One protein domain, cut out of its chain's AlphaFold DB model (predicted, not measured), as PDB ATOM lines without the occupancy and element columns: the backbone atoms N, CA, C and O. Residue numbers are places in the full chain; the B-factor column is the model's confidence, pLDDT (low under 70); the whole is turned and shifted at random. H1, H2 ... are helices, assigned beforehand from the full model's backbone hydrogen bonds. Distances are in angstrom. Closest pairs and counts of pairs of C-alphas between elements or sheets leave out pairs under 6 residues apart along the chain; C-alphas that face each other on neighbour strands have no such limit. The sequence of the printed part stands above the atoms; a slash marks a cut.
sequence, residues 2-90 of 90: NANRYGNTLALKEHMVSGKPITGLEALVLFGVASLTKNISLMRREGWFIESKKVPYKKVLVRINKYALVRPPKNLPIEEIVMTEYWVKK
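Overview. This is residues 2 to 90 of the 90 residues of the protein "Helix-turn-helix domain-containing protein" of Polynucleobacter meluiroseus (UniProt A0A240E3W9). Four short helices make a small body, H2 lying between H1 and H4 with H3 near one end of H2, and residues 71 to 90 stick out as a tail. The printed part has 89 residues, H1 to H4 in chain order and no named strand: all helix, with under half, 37, in named helices. It is loose, radius of gyration of the C-alphas 16.2 A, spanning 47 by 44 by 31 A.

Arrangement. H1, residues 7 to 17, touches H2, residues 24 to 31, at a steep 60 degrees; the closest C-alphas, Asn 8 and Phe 31, are 5.5 A apart. H2 touches H4, residues 57 to 64, at a shallow 8 degrees; the closest C-alphas, Glu 26 and Ile 64, are 6.4 A apart. H2 only just touches H3, residues 36 to 45, with 3 pairs of C-alphas within 8 A, the closest Gly 24 and Leu 36, 5.4 A. In the four helices every O i to N i+4 pair is within hydrogen-bond range.

Along the chain. H1, 15.1 A long, begins at C-alpha 7 (35.932, -29.471, 7.032); H3 is 14.5 A long.

Size, cuts and confidence. The printed part has no cut. Residues 82 to 90 are under pLDDT 70.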
ATOM      1  N   ASN A   2      24.317 -28.798   4.581       51.50
ATOM      2  CA  ASN A   2      25.228 -29.453   3.636       51.50
ATOM      3  C   ASN A   2      26.350 -30.146   4.417       51.50
ATOM      4  O   ASN A   2      26.969 -29.532   5.284       51.50
ATOM      5  N   ALA A   3      26.597 -31.425   4.137       60.06
ATOM      6  CA  ALA A   3      27.662 -32.173   4.793       60.06
ATOM      7  C   ALA A   3      29.027 -31.573   4.408       60.06
ATOM      8  O   ALA A   3      29.443 -31.659   3.251       60.06
ATOM      9  N   ASN A   4      29.733 -30.966   5.369       70.81
ATOM     10  CA  ASN A   4      31.086 -30.445   5.165       70.81
ATOM     11  C   ASN A   4      32.095 -31.604   5.100       70.81
ATOM     12  O   ASN A   4      32.795 -31.906   6.067       70.81
ATOM     13  N   ARG A   5      32.145 -32.277   3.945       65.75
ATOM     14  CA  ARG A   5      32.921 -33.505   3.704       65.75
ATOM     15  C   ARG A   5      34.432 -33.361   3.943       65.75
ATOM     16  O   ARG A   5      35.090 -34.370   4.173       65.75
ATOM     17  N   TYR A   6      34.970 -32.138   3.907       75.94
ATOM     18  CA  TYR A   6      36.408 -31.846   4.030       75.94
ATOM     19  C   TYR A   6      36.751 -30.878   5.174       75.94
ATOM     20  O   TYR A   6      37.915 -30.505   5.342       75.94
ATOM     21  N   GLY A   7      35.764 -30.483   5.985       84.06
ATOM     22  CA  GLY A   7      35.932 -29.471   7.032       84.06
ATOM     23  C   GLY A   7      36.972 -29.852   8.078       84.06
ATOM     24  O   GLY A   7      37.772 -29.022   8.488       84.06
ATOM     25  N   ASN A   8      37.028 -31.134   8.431       88.00
ATOM     26  CA  ASN A   8      37.970 -31.662   9.416       88.00
ATOM     27  C   ASN A   8      39.430 -31.507   8.964       88.00
ATOM     28  O   ASN A   8      40.287 -31.064   9.727       88.00
ATOM     29  N   THR A   9      39.717 -31.841   7.702       89.25
ATOM     30  CA  THR A   9      41.063 -31.697   7.127       89.25
ATOM     31  C   THR A   9      41.448 -30.235   6.927       89.25
ATOM     32  O   THR A   9      42.612 -29.888   7.112       89.25
ATOM     33  N   LEU A  10      40.480 -29.370   6.604       90.44
ATOM     34  CA  LEU A  10      40.706 -27.929   6.494       90.44
ATOM     35  C   LEU A  10      41.032 -27.311   7.861       90.44
ATOM     36  O   LEU A  10      42.054 -26.644   7.990       90.44
ATOM     37  N   ALA A  11      40.246 -27.617   8.896       92.69
ATOM     38  CA  ALA A  11      40.478 -27.127  10.255       92.69
ATOM     39  C   ALA A  11      41.838 -27.584  10.816       92.69
ATOM     40  O   ALA A  11      42.554 -26.805  11.451       92.69
ATOM     41  N   LEU A  12      42.238 -28.833  10.540       92.69
ATOM     42  CA  LEU A  12      43.574 -29.335  10.871       92.69
ATOM     43  C   LEU A  12      44.671 -28.514  10.174       92.69
ATOM     44  O   LEU A  12      45.660 -28.134  10.805       92.69
ATOM     45  N   LYS A  13      44.503 -28.242   8.876       91.44
ATOM     46  CA  LYS A  13      45.459 -27.458   8.090       91.44
ATOM     47  C   LYS A  13      45.583 -26.035   8.631       91.44
ATOM     48  O   LYS A  13      46.699 -25.582   8.859       91.44
ATOM     49  N   GLU A  14      44.471 -25.362   8.909       92.12
ATOM     50  CA  GLU A  14      44.455 -24.016   9.503       92.12
ATOM     51  C   GLU A  14      45.152 -23.985  10.869       92.12
ATOM     52  O   GLU A  14      45.970 -23.101  11.138       92.12
ATOM     53  N   HIS A  15      44.912 -24.995  11.713       92.69
ATOM     54  CA  HIS A  15      45.617 -25.143  12.984       92.69
ATOM     55  C   HIS A  15      47.138 -25.221  12.786       92.69
ATOM     56  O   HIS A  15      47.887 -24.530  13.476       92.69
ATOM     57  N   MET A  16      47.602 -26.015  11.820       92.62
ATOM     58  CA  MET A  16      49.027 -26.160  11.518       92.62
ATOM     59  C   MET A  16      49.644 -24.897  10.908       92.62
ATOM     60  O   MET A  16      50.734 -24.500  11.319       92.62
ATOM     61  N   VAL A  17      48.945 -24.236   9.980       92.38
ATOM     62  CA  VAL A  17      49.385 -22.970   9.369       92.38
ATOM     63  C   VAL A  17      49.495 -21.859  10.419       92.38
ATOM     64  O   VAL A  17      50.385 -21.021  10.329       92.38
ATOM     65  N   SER A  18      48.688 -21.907  11.487       91.75
ATOM     66  CA  SER A  18      48.827 -21.005  12.643       91.75
ATOM     67  C   SER A  18      50.061 -21.275  13.528       91.75
ATOM     68  O   SER A  18      50.189 -20.695  14.606       91.75
ATOM     69  N   GLY A  19      50.959 -22.179  13.116       88.75
ATOM     70  CA  GLY A  19      52.195 -22.513  13.829       88.75
ATOM     71  C   GLY A  19      51.987 -23.385  15.068       88.75
ATOM     72  O   GLY A  19      52.912 -23.579  15.863       88.75
ATOM     73  N   LYS A  20      50.777 -23.922  15.271       90.38
ATOM     74  CA  LYS A  20      50.466 -24.737  16.447       90.38
ATOM     75  C   LYS A  20      50.930 -26.184  16.230       90.38
ATOM     76  O   LYS A  20      50.572 -26.811  15.232       90.38
ATOM     77  N   PRO A  21      51.721 -26.748  17.161       92.56
ATOM     78  CA  PRO A  21      52.241 -28.099  17.015       92.56
ATOM     79  C   PRO A  21      51.162 -29.139  17.307       92.56
ATOM     80  O   PRO A  21      50.516 -29.084  18.355       92.56
ATOM     81  N   ILE A  22      51.075 -30.166  16.464       94.56
ATOM     82  CA  ILE A  22      50.095 -31.245  16.599       94.56
ATOM     83  C   ILE A  22      50.750 -32.630  16.503       94.56
ATOM     84  O   ILE A  22      51.762 -32.819  15.828       94.56
ATOM     85  N   THR A  23      50.176 -33.602  17.204       94.69
ATOM     86  CA  THR A  23      50.495 -35.034  17.105       94.69
ATOM     87  C   THR A  23      49.345 -35.814  16.474       94.69
ATOM     88  O   THR A  23      48.220 -35.327  16.399       94.69
ATOM     89  N   GLY A  24      49.599 -37.056  16.050       93.00
ATOM     90  CA  GLY A  24      48.548 -37.914  15.488       93.00
ATOM     91  C   GLY A  24      47.372 -38.137  16.446       93.00
ATOM     92  O   GLY A  24      46.226 -38.119  16.013       93.00
ATOM     93  N   LEU A  25      47.640 -38.250  17.752       91.75
ATOM     94  CA  LEU A  25      46.582 -38.390  18.752       91.75
ATOM     95  C   LEU A  25      45.714 -37.126  18.846       91.75
ATOM     96  O   LEU A  25      44.496 -37.223  18.905       91.75
ATOM     97  N   GLU A  26      46.322 -35.939  18.810       92.44
ATOM     98  CA  GLU A  26      45.575 -34.673  18.793       92.44
ATOM     99  C   GLU A  26      44.780 -34.499  17.493       92.44
ATOM    100  O   GLU A  26      43.647 -34.029  17.537       92.44
ATOM    101  N   ALA A  27      45.330 -34.917  16.348       94.19
ATOM    102  CA  ALA A  27      44.623 -34.891  15.067       94.19
ATOM    103  C   ALA A  27      43.368 -35.779  15.091       94.19
ATOM    104  O   ALA A  27      42.305 -35.366  14.621       94.19
ATOM    105  N   LEU A  28      43.475 -36.968  15.686       93.50
ATOM    106  CA  LEU A  28      42.349 -37.880  15.847       93.50
ATOM    107  C   LEU A  28      41.308 -37.322  16.824       93.50
ATOM    108  O   LEU A  28      40.134 -37.240  16.479       93.50
ATOM    109  N   VAL A  29      41.735 -36.919  18.022       91.81
ATOM    110  CA  VAL A  29      40.821 -36.541  19.110       91.81
ATOM    111  C   VAL A  29      40.163 -35.178  18.876       91.81
ATOM    112  O   VAL A  29      38.979 -35.029  19.155       91.81
ATOM    113  N   LEU A  30      40.903 -34.183  18.375       91.25
ATOM    114  CA  LEU A  30      40.394 -32.810  18.234       91.25
ATOM    115  C   LEU A  30      39.768 -32.533  16.865       91.25
ATOM    116  O   LEU A  30      38.879 -31.693  16.769       91.25
ATOM    117  N   PHE A  31      40.226 -33.215  15.811       90.62
ATOM    118  CA  PHE A  31      39.811 -32.929  14.433       90.62
ATOM    119  C   PHE A  31      39.176 -34.133  13.721       90.62
ATOM    120  O   PHE A  31      38.752 -33.999  12.576       90.62
ATOM    121  N   GLY A  32      39.111 -35.316  14.342       90.44
ATOM    122  CA  GLY A  32      38.571 -36.520  13.700       90.44
ATOM    123  C   GLY A  32      39.393 -36.994  12.495       90.44
ATOM    124  O   GLY A  32      38.864 -37.653  11.600       90.44
ATOM    125  N   VAL A  33      40.681 -36.634  12.428       91.94
ATOM    126  CA  VAL A  33      41.568 -36.995  11.317       91.94
ATOM    127  C   VAL A  33      42.399 -38.216  11.698       91.94
ATOM    128  O   VAL A  33      43.389 -38.114  12.419       91.94
ATOM    129  N   ALA A  34      42.023 -39.377  11.159       87.88
ATOM    130  CA  ALA A  34      42.671 -40.655  11.465       87.88
ATOM    131  C   ALA A  34      44.134 -40.748  10.993       87.88
ATOM    132  O   ALA A  34      44.965 -41.358  11.656       87.88
ATOM    133  N   SER A  35      44.472 -40.134   9.853       91.00
ATOM    134  CA  SER A  35      45.831 -40.165   9.298       91.00
ATOM    135  C   SER A  35      46.418 -38.761   9.188       91.00
ATOM    136  O   SER A  35      46.252 -38.069   8.178       91.00
ATOM    137  N   LEU A  36      47.154 -38.343  10.221       92.00
ATOM    138  CA  LEU A  36      47.936 -37.105  10.172       92.00
ATOM    139  C   LEU A  36      49.010 -37.185   9.075       92.00
ATOM    140  O   LEU A  36      49.170 -36.241   8.311       92.00
ATOM    141  N   THR A  37      49.682 -38.330   8.923       92.69
ATOM    142  CA  THR A  37      50.763 -38.527   7.941       92.69
ATOM    143  C   THR A  37      50.332 -38.201   6.511       92.69
ATOM    144  O   THR A  37      51.078 -37.541   5.790       92.69
ATOM    145  N   LYS A  38      49.114 -38.588   6.103       92.56
ATOM    146  CA  LYS A  38      48.576 -38.239   4.778       92.56
ATOM    147  C   LYS A  38      48.485 -36.719   4.583       92.56
ATOM    148  O   LYS A  38      48.854 -36.219   3.524       92.56
ATOM    149  N   ASN A  39      48.033 -35.998   5.608       92.00
ATOM    150  CA  ASN A  39      47.901 -34.541   5.577       92.00
ATOM    151  C   ASN A  39      49.271 -33.848   5.568       92.00
ATOM    152  O   ASN A  39      49.477 -32.935   4.778       92.00
ATOM    153  N   ILE A  40      50.240 -34.339   6.350       93.25
ATOM    154  CA  ILE A  40      51.627 -33.843   6.324       93.25
ATOM    155  C   ILE A  40      52.240 -33.995   4.927       93.25
ATOM    156  O   ILE A  40      52.844 -33.057   4.408       93.25
ATOM    157  N   SER A  41      52.072 -35.162   4.301       93.56
ATOM    158  CA  SER A  41      52.572 -35.411   2.945       93.56
ATOM    159  C   SER A  41      51.927 -34.490   1.909       93.56
ATOM    160  O   SER A  41      52.622 -34.014   1.015       93.56
ATOM    161  N   LEU A  42      50.624 -34.215   2.031       92.06
ATOM    162  CA  LEU A  42      49.930 -33.270   1.156       92.06
ATOM    163  C   LEU A  42      50.468 -31.844   1.340       92.06
ATOM    164  O   LEU A  42      50.850 -31.215   0.361       92.06
ATOM    165  N   MET A  43      50.585 -31.369   2.580       92.69
ATOM    166  CA  MET A  43      51.098 -30.026   2.867       92.69
ATOM    167  C   MET A  43      52.544 -29.837   2.379       92.69
ATOM    168  O   MET A  43      52.875 -28.793   1.828       92.69
ATOM    169  N   ARG A  44      53.408 -30.853   2.489       91.81
ATOM    170  CA  ARG A  44      54.762 -30.776   1.907       91.81
ATOM    171  C   ARG A  44      54.739 -30.610   0.388       91.81
ATOM    172  O   ARG A  44      55.530 -29.843  -0.144       91.81
ATOM    173  N   ARG A  45      53.826 -31.299  -0.309       94.62
ATOM    174  CA  ARG A  45      53.654 -31.160  -1.769       94.62
ATOM    175  C   ARG A  45      53.145 -29.778  -2.172       94.62
ATOM    176  O   ARG A  45      53.477 -29.313  -3.252       94.62
ATOM    177  N   GLU A  46      52.371 -29.128  -1.310       92.62
ATOM    178  CA  GLU A  46      51.923 -27.744  -1.495       92.62
ATOM    179  C   GLU A  46      53.024 -26.700  -1.206       92.62
ATOM    180  O   GLU A  46      52.785 -25.511  -1.387       92.62
ATOM    181  N   GLY A  47      54.214 -27.119  -0.757       93.00
ATOM    182  CA  GLY A  47      55.355 -26.231  -0.504       93.00
ATOM    183  C   GLY A  47      55.544 -25.805   0.955       93.00
ATOM    184  O   GLY A  47      56.387 -24.956   1.235       93.00
ATOM    185  N   TRP A  48      54.804 -26.385   1.907       92.44
ATOM    186  CA  TRP A  48      54.985 -26.071   3.328       92.44
ATOM    187  C   TRP A  48      56.235 -26.741   3.915       92.44
ATOM    188  O   TRP A  48      56.423 -27.958   3.805       92.44
ATOM    189  N   PHE A  49      57.041 -25.963   4.640       92.31
ATOM    190  CA  PHE A  49      58.142 -26.474   5.457       92.31
ATOM    191  C   PHE A  49      57.608 -26.980   6.802       92.31
ATOM    192  O   PHE A  49      57.081 -26.211   7.602       92.31
ATOM    193  N   ILE A  50      57.722 -28.289   7.050       91.12
ATOM    194  CA  ILE A  50      57.196 -28.942   8.259       91.12
ATOM    195  C   ILE A  50      58.327 -29.618   9.022       91.12
ATOM    196  O   ILE A  50      58.849 -30.654   8.591       91.12
ATOM    197  N   GLU A  51      58.631 -29.072  10.194       90.62
ATOM    198  CA  GLU A  51      59.577 -29.638  11.150       90.62
ATOM    199  C   GLU A  51      58.921 -30.687  12.056       90.62
ATOM    200  O   GLU A  51      57.703 -30.722  12.250       90.62
ATOM    201  N   SER A  52      59.739 -31.559  12.643       88.75
ATOM    202  CA  SER A  52      59.262 -32.585  13.568       88.75
ATOM    203  C   SER A  52      60.179 -32.696  14.777       88.75
ATOM    204  O   SER A  52      61.393 -32.553  14.666       88.75
ATOM    205  N   LYS A  53      59.590 -32.963  15.945       91.00
ATOM    206  CA  LYS A  53      60.322 -33.215  17.188       91.00
ATOM    207  C   LYS A  53      59.618 -34.278  18.016       91.00
ATOM    208  O   LYS A  53      58.387 -34.324  18.061       91.00
ATOM    209  N   LYS A  54      60.396 -35.103  18.712       90.44
ATOM    210  CA  LYS A  54      59.858 -36.056  19.688       90.44
ATOM    211  C   LYS A  54      59.416 -35.294  20.939       90.44
ATOM    212  O   LYS A  54      60.126 -34.410  21.415       90.44
ATOM    213  N   VAL A  55      58.237 -35.621  21.462       87.56
ATOM    214  CA  VAL A  55      57.692 -35.020  22.687       87.56
ATOM    215  C   VAL A  55      57.208 -36.113  23.641       87.56
ATOM    216  O   VAL A  55      56.670 -37.115  23.171       87.56
ATOM    217  N   PRO A  56      57.353 -35.939  24.969       88.75
ATOM    218  CA  PRO A  56      56.796 -36.880  25.934       88.75
ATOM    219  C   PRO A  56      55.272 -36.974  25.813       88.75
ATOM    220  O   PRO A  56      54.589 -35.951  25.713       88.75
ATOM    221  N   TYR A  57      54.730 -38.188  25.917       87.56
ATOM    222  CA  TYR A  57      53.291 -38.452  25.826       87.56
ATOM    223  C   TYR A  57      52.460 -37.629  26.827       87.56
ATOM    224  O   TYR A  57      51.446 -37.037  26.460       87.56
ATOM    225  N   LYS A  58      52.955 -37.460  28.063       85.19
ATOM    226  CA  LYS A  58      52.339 -36.606  29.096       85.19
ATOM    227  C   LYS A  58      52.043 -35.187  28.595       85.19
ATOM    228  O   LYS A  58      50.985 -34.641  28.891       85.19
ATOM    229  N   LYS A  59      52.950 -34.588  27.813       86.88
ATOM    230  CA  LYS A  59      52.763 -33.238  27.256       86.88
ATOM    231  C   LYS A  59      51.603 -33.197  26.261       86.88
ATOM    232  O   LYS A  59      50.875 -32.211  26.218       86.88
ATOM    233  N   VAL A  60      51.432 -34.259  25.477       90.44
ATOM    234  CA  VAL A  60      50.325 -34.408  24.524       90.44
ATOM    235  C   VAL A  60      49.000 -34.541  25.272       90.44
ATOM    236  O   VAL A  60      48.077 -33.782  24.993       90.44
ATOM    237  N   LEU A  61      48.935 -35.407  26.287       89.00
ATOM    238  CA  LEU A  61      47.736 -35.582  27.113       89.00
ATOM    239  C   LEU A  61      47.296 -34.290  27.805       89.00
ATOM    240  O   LEU A  61      46.120 -33.943  27.773       89.00
ATOM    241  N   VAL A  62      48.239 -33.530  28.372       90.19
ATOM    242  CA  VAL A  62      47.936 -32.229  28.990       90.19
ATOM    243  C   VAL A  62      47.347 -31.246  27.974       90.19
ATOM    244  O   VAL A  62      46.496 -30.445  28.346       90.19
ATOM    245  N   ARG A  63      47.766 -31.286  26.701       92.38
ATOM    246  CA  ARG A  63      47.179 -30.442  25.645       92.38
ATOM    247  C   ARG A  63      45.778 -30.900  25.259       92.38
ATOM    248  O   ARG A  63      44.899 -30.052  25.159       92.38
ATOM    249  N   ILE A  64      45.572 -32.205  25.086       91.50
ATOM    250  CA  ILE A  64      44.263 -32.781  24.746       91.50
ATOM    251  C   ILE A  64      43.244 -32.466  25.840       91.50
ATOM    252  O   ILE A  64      42.189 -31.920  25.536       91.50
ATOM    253  N   ASN A  65      43.602 -32.693  27.107       90.75
ATOM    254  CA  ASN A  65      42.715 -32.494  28.256       90.75
ATOM    255  C   ASN A  65      42.212 -31.050  28.426       90.75
ATOM    256  O   ASN A  65      41.243 -30.836  29.149       90.75
ATOM    257  N   LYS A  66      42.837 -30.057  27.774       89.50
ATOM    258  CA  LYS A  66      42.328 -28.674  27.747       89.50
ATOM    259  C   LYS A  66      41.048 -28.522  26.926       89.50
ATOM    260  O   LYS A  66      40.305 -27.579  27.162       89.50
ATOM    261  N   TYR A  67      40.826 -29.404  25.954       89.31
ATOM    262  CA  TYR A  67      39.762 -29.270  24.958       89.31
ATOM    263  C   TYR A  67      38.858 -30.502  24.875       89.31
ATOM    264  O   TYR A  67      37.684 -30.372  24.550       89.31
ATOM    265  N   ALA A  68      39.389 -31.689  25.168       85.62
ATOM    266  CA  ALA A  68      38.672 -32.950  25.084       85.62
ATOM    267  C   ALA A  68      38.940 -33.795  26.329       85.62
ATOM    268  O   ALA A  68      40.081 -33.944  26.764       85.62
ATOM    269  N   LEU A  69      37.878 -34.373  26.884       80.69
ATOM    270  CA  LEU A  69      37.955 -35.243  28.045       80.69
ATOM    271  C   LEU A  69      37.371 -36.604  27.671       80.69
ATOM    272  O   LEU A  69      36.174 -36.730  27.426       80.69
ATOM    273  N   VAL A  70      38.224 -37.629  27.636       70.25
ATOM    274  CA  VAL A  70      37.795 -39.009  27.379       70.25
ATOM    275  C   VAL A  70      37.358 -39.621  28.705       70.25
ATOM    276  O   VAL A  70      38.173 -40.095  29.492       70.25
ATOM    277  N   ARG A  71      36.055 -39.551  28.979       76.31
ATOM    278  CA  ARG A  71      35.417 -40.257  30.094       76.31
ATOM    279  C   ARG A  71      34.714 -41.482  29.527       76.31
ATOM    280  O   ARG A  71      33.729 -41.296  28.810       76.31
ATOM    281  N   PRO A  72      35.177 -42.707  29.825       68.94
ATOM    282  CA  PRO A  72      34.343 -43.862  29.554       68.94
ATOM    283  C   PRO A  72      33.044 -43.726  30.373       68.94
ATOM    284  O   PRO A  72      33.070 -43.177  31.483       68.94
ATOM    285  N   PRO A  73      31.898 -44.180  29.846       75.25
ATOM    286  CA  PRO A  73      30.681 -44.312  30.636       75.25
ATOM    287  C   PRO A  73      30.954 -45.145  31.894       75.25
ATOM    288  O   PRO A  73      31.690 -46.127  31.834       75.25
ATOM    289  N   LYS A  74      30.353 -44.778  33.036       75.25
ATOM    290  CA  LYS A  74      30.575 -45.474  34.323       75.25
ATOM    291  C   LYS A  74      30.228 -46.967  34.284       75.25
ATOM    292  O   LYS A  74      30.708 -47.721  35.115       75.25
ATOM    293  N   ASN A  75      29.362 -47.360  33.359       78.56
ATOM    294  CA  ASN A  75      28.851 -48.711  33.168       78.56
ATOM    295  C   ASN A  75      29.446 -49.407  31.936       78.56
ATOM    296  O   ASN A  75      28.926 -50.440  31.525       78.56
ATOM    297  N   LEU A  76      30.470 -48.831  31.302       69.56
ATOM    298  CA  LEU A  76      31.184 -49.523  30.241       69.56
ATOM    299  C   LEU A  76      32.134 -50.525  30.915       69.56
ATOM    300  O   LEU A  76      33.004 -50.071  31.665       69.56
ATOM    301  N   PRO A  77      31.995 -51.846  30.690       77.19
ATOM    302  CA  PRO A  77      32.897 -52.843  31.255       77.19
ATOM    303  C   PRO A  77      34.231 -52.786  30.503       77.19
ATOM    304  O   PRO A  77      34.556 -53.637  29.682       77.19
ATOM    305  N   ILE A  78      34.996 -51.720  30.741       79.06
ATOM    306  CA  ILE A  78      36.266 -51.437  30.064       79.06
ATOM    307  C   ILE A  78      37.293 -52.560  30.242       79.06
ATOM    308  O   ILE A  78      38.188 -52.688  29.419       79.06
ATOM    309  N   GLU A  79      37.143 -53.372  31.289       75.44
ATOM    310  CA  GLU A  79      37.989 -54.532  31.582       75.44
ATOM    311  C   GLU A  79      37.640 -55.759  30.717       75.44
ATOM    312  O   GLU A  79      38.490 -56.622  30.519       75.44
ATOM    313  N   GLU A  80      36.427 -55.826  30.154       71.69
ATOM    314  CA  GLU A  80      35.943 -56.942  29.322       71.69
ATOM    315  C   GLU A  80      36.051 -56.654  27.812       71.69
ATOM    316  O   GLU A  80      35.938 -57.562  26.985       71.69
ATOM    317  N   ILE A  81      36.263 -55.391  27.423       74.12
ATOM    318  CA  ILE A  81      36.372 -54.997  26.014       74.12
ATOM    319  C   ILE A  81      37.744 -55.412  25.475       74.12
ATOM    320  O   ILE A  81      38.765 -54.798  25.777       74.12
ATOM    321  N   VAL A  82      37.754 -56.429  24.613       67.38
ATOM    322  CA  VAL A  82      38.962 -56.900  23.926       67.38
ATOM    323  C   VAL A  82      39.144 -56.142  22.612       67.38
ATOM    324  O   VAL A  82      38.219 -56.035  21.806       67.38
ATOM    325  N   MET A  83      40.351 -55.637  22.369       69.69
ATOM    326  CA  MET A  83      40.727 -55.015  21.101       69.69
ATOM    327  C   MET A  83      41.747 -55.879  20.362       69.69
ATOM    328  O   MET A  83      42.633 -56.472  20.971       69.69
ATOM    329  N   THR A  84      41.636 -55.943  19.034       63.59
ATOM    330  CA  THR A  84      42.646 -56.598  18.200       63.59
ATOM    331  C   THR A  84      43.871 -55.704  18.094       63.59
ATOM    332  O   THR A  84      43.854 -54.673  17.420       63.59
ATOM    333  N   GLU A  85      44.947 -56.118  18.750       50.28
ATOM    334  CA  GLU A  85      46.272 -55.574  18.501       50.28
ATOM    335  C   GLU A  85      46.892 -56.295  17.302       50.28
ATOM    336  O   GLU A  85      46.883 -57.520  17.216       50.28
ATOM    337  N   TYR A  86      47.425 -55.529  16.354       64.12
ATOM    338  CA  TYR A  86      48.161 -56.063  15.215       64.12
ATOM    339  C   TYR A  86      49.656 -55.838  15.445       64.12
ATOM    340  O   TYR A  86      50.079 -54.716  15.728       64.12
ATOM    341  N   TRP A  87      50.470 -56.878  15.272       48.34
ATOM    342  CA  TRP A  87      51.932 -56.795  15.301       48.34
ATOM    343  C   TRP A  87      52.543 -57.570  14.128       48.34
ATOM    344  O   TRP A  87      51.939 -58.499  13.594       48.34
ATOM    345  N   VAL A  88      53.755 -57.192  13.717       33.16
ATOM    346  CA  VAL A  88      54.526 -57.919  12.696       33.16
ATOM    347  C   VAL A  88      55.355 -59.001  13.390       33.16
ATOM    348  O   VAL A  88      56.122 -58.696  14.303       33.16
ATOM    349  N   LYS A  89      55.217 -60.257  12.960       44.12
ATOM    350  CA  LYS A  89      56.047 -61.390  13.397       44.12
ATOM    351  C   LYS A  89      56.989 -61.759  12.245       44.12
ATOM    352  O   LYS A  89      56.512 -61.912  11.124       44.12
ATOM    353  N   LYS A  90      58.299 -61.816  12.509       50.47
ATOM    354  CA  LYS A  90      59.298 -62.279  11.534       50.47
ATOM    355  C   LYS A  90      59.231 -63.795  11.388       50.47
ATOM    356  O   LYS A  90      58.975 -64.454  12.423       50.47
TER     357      LYS A  90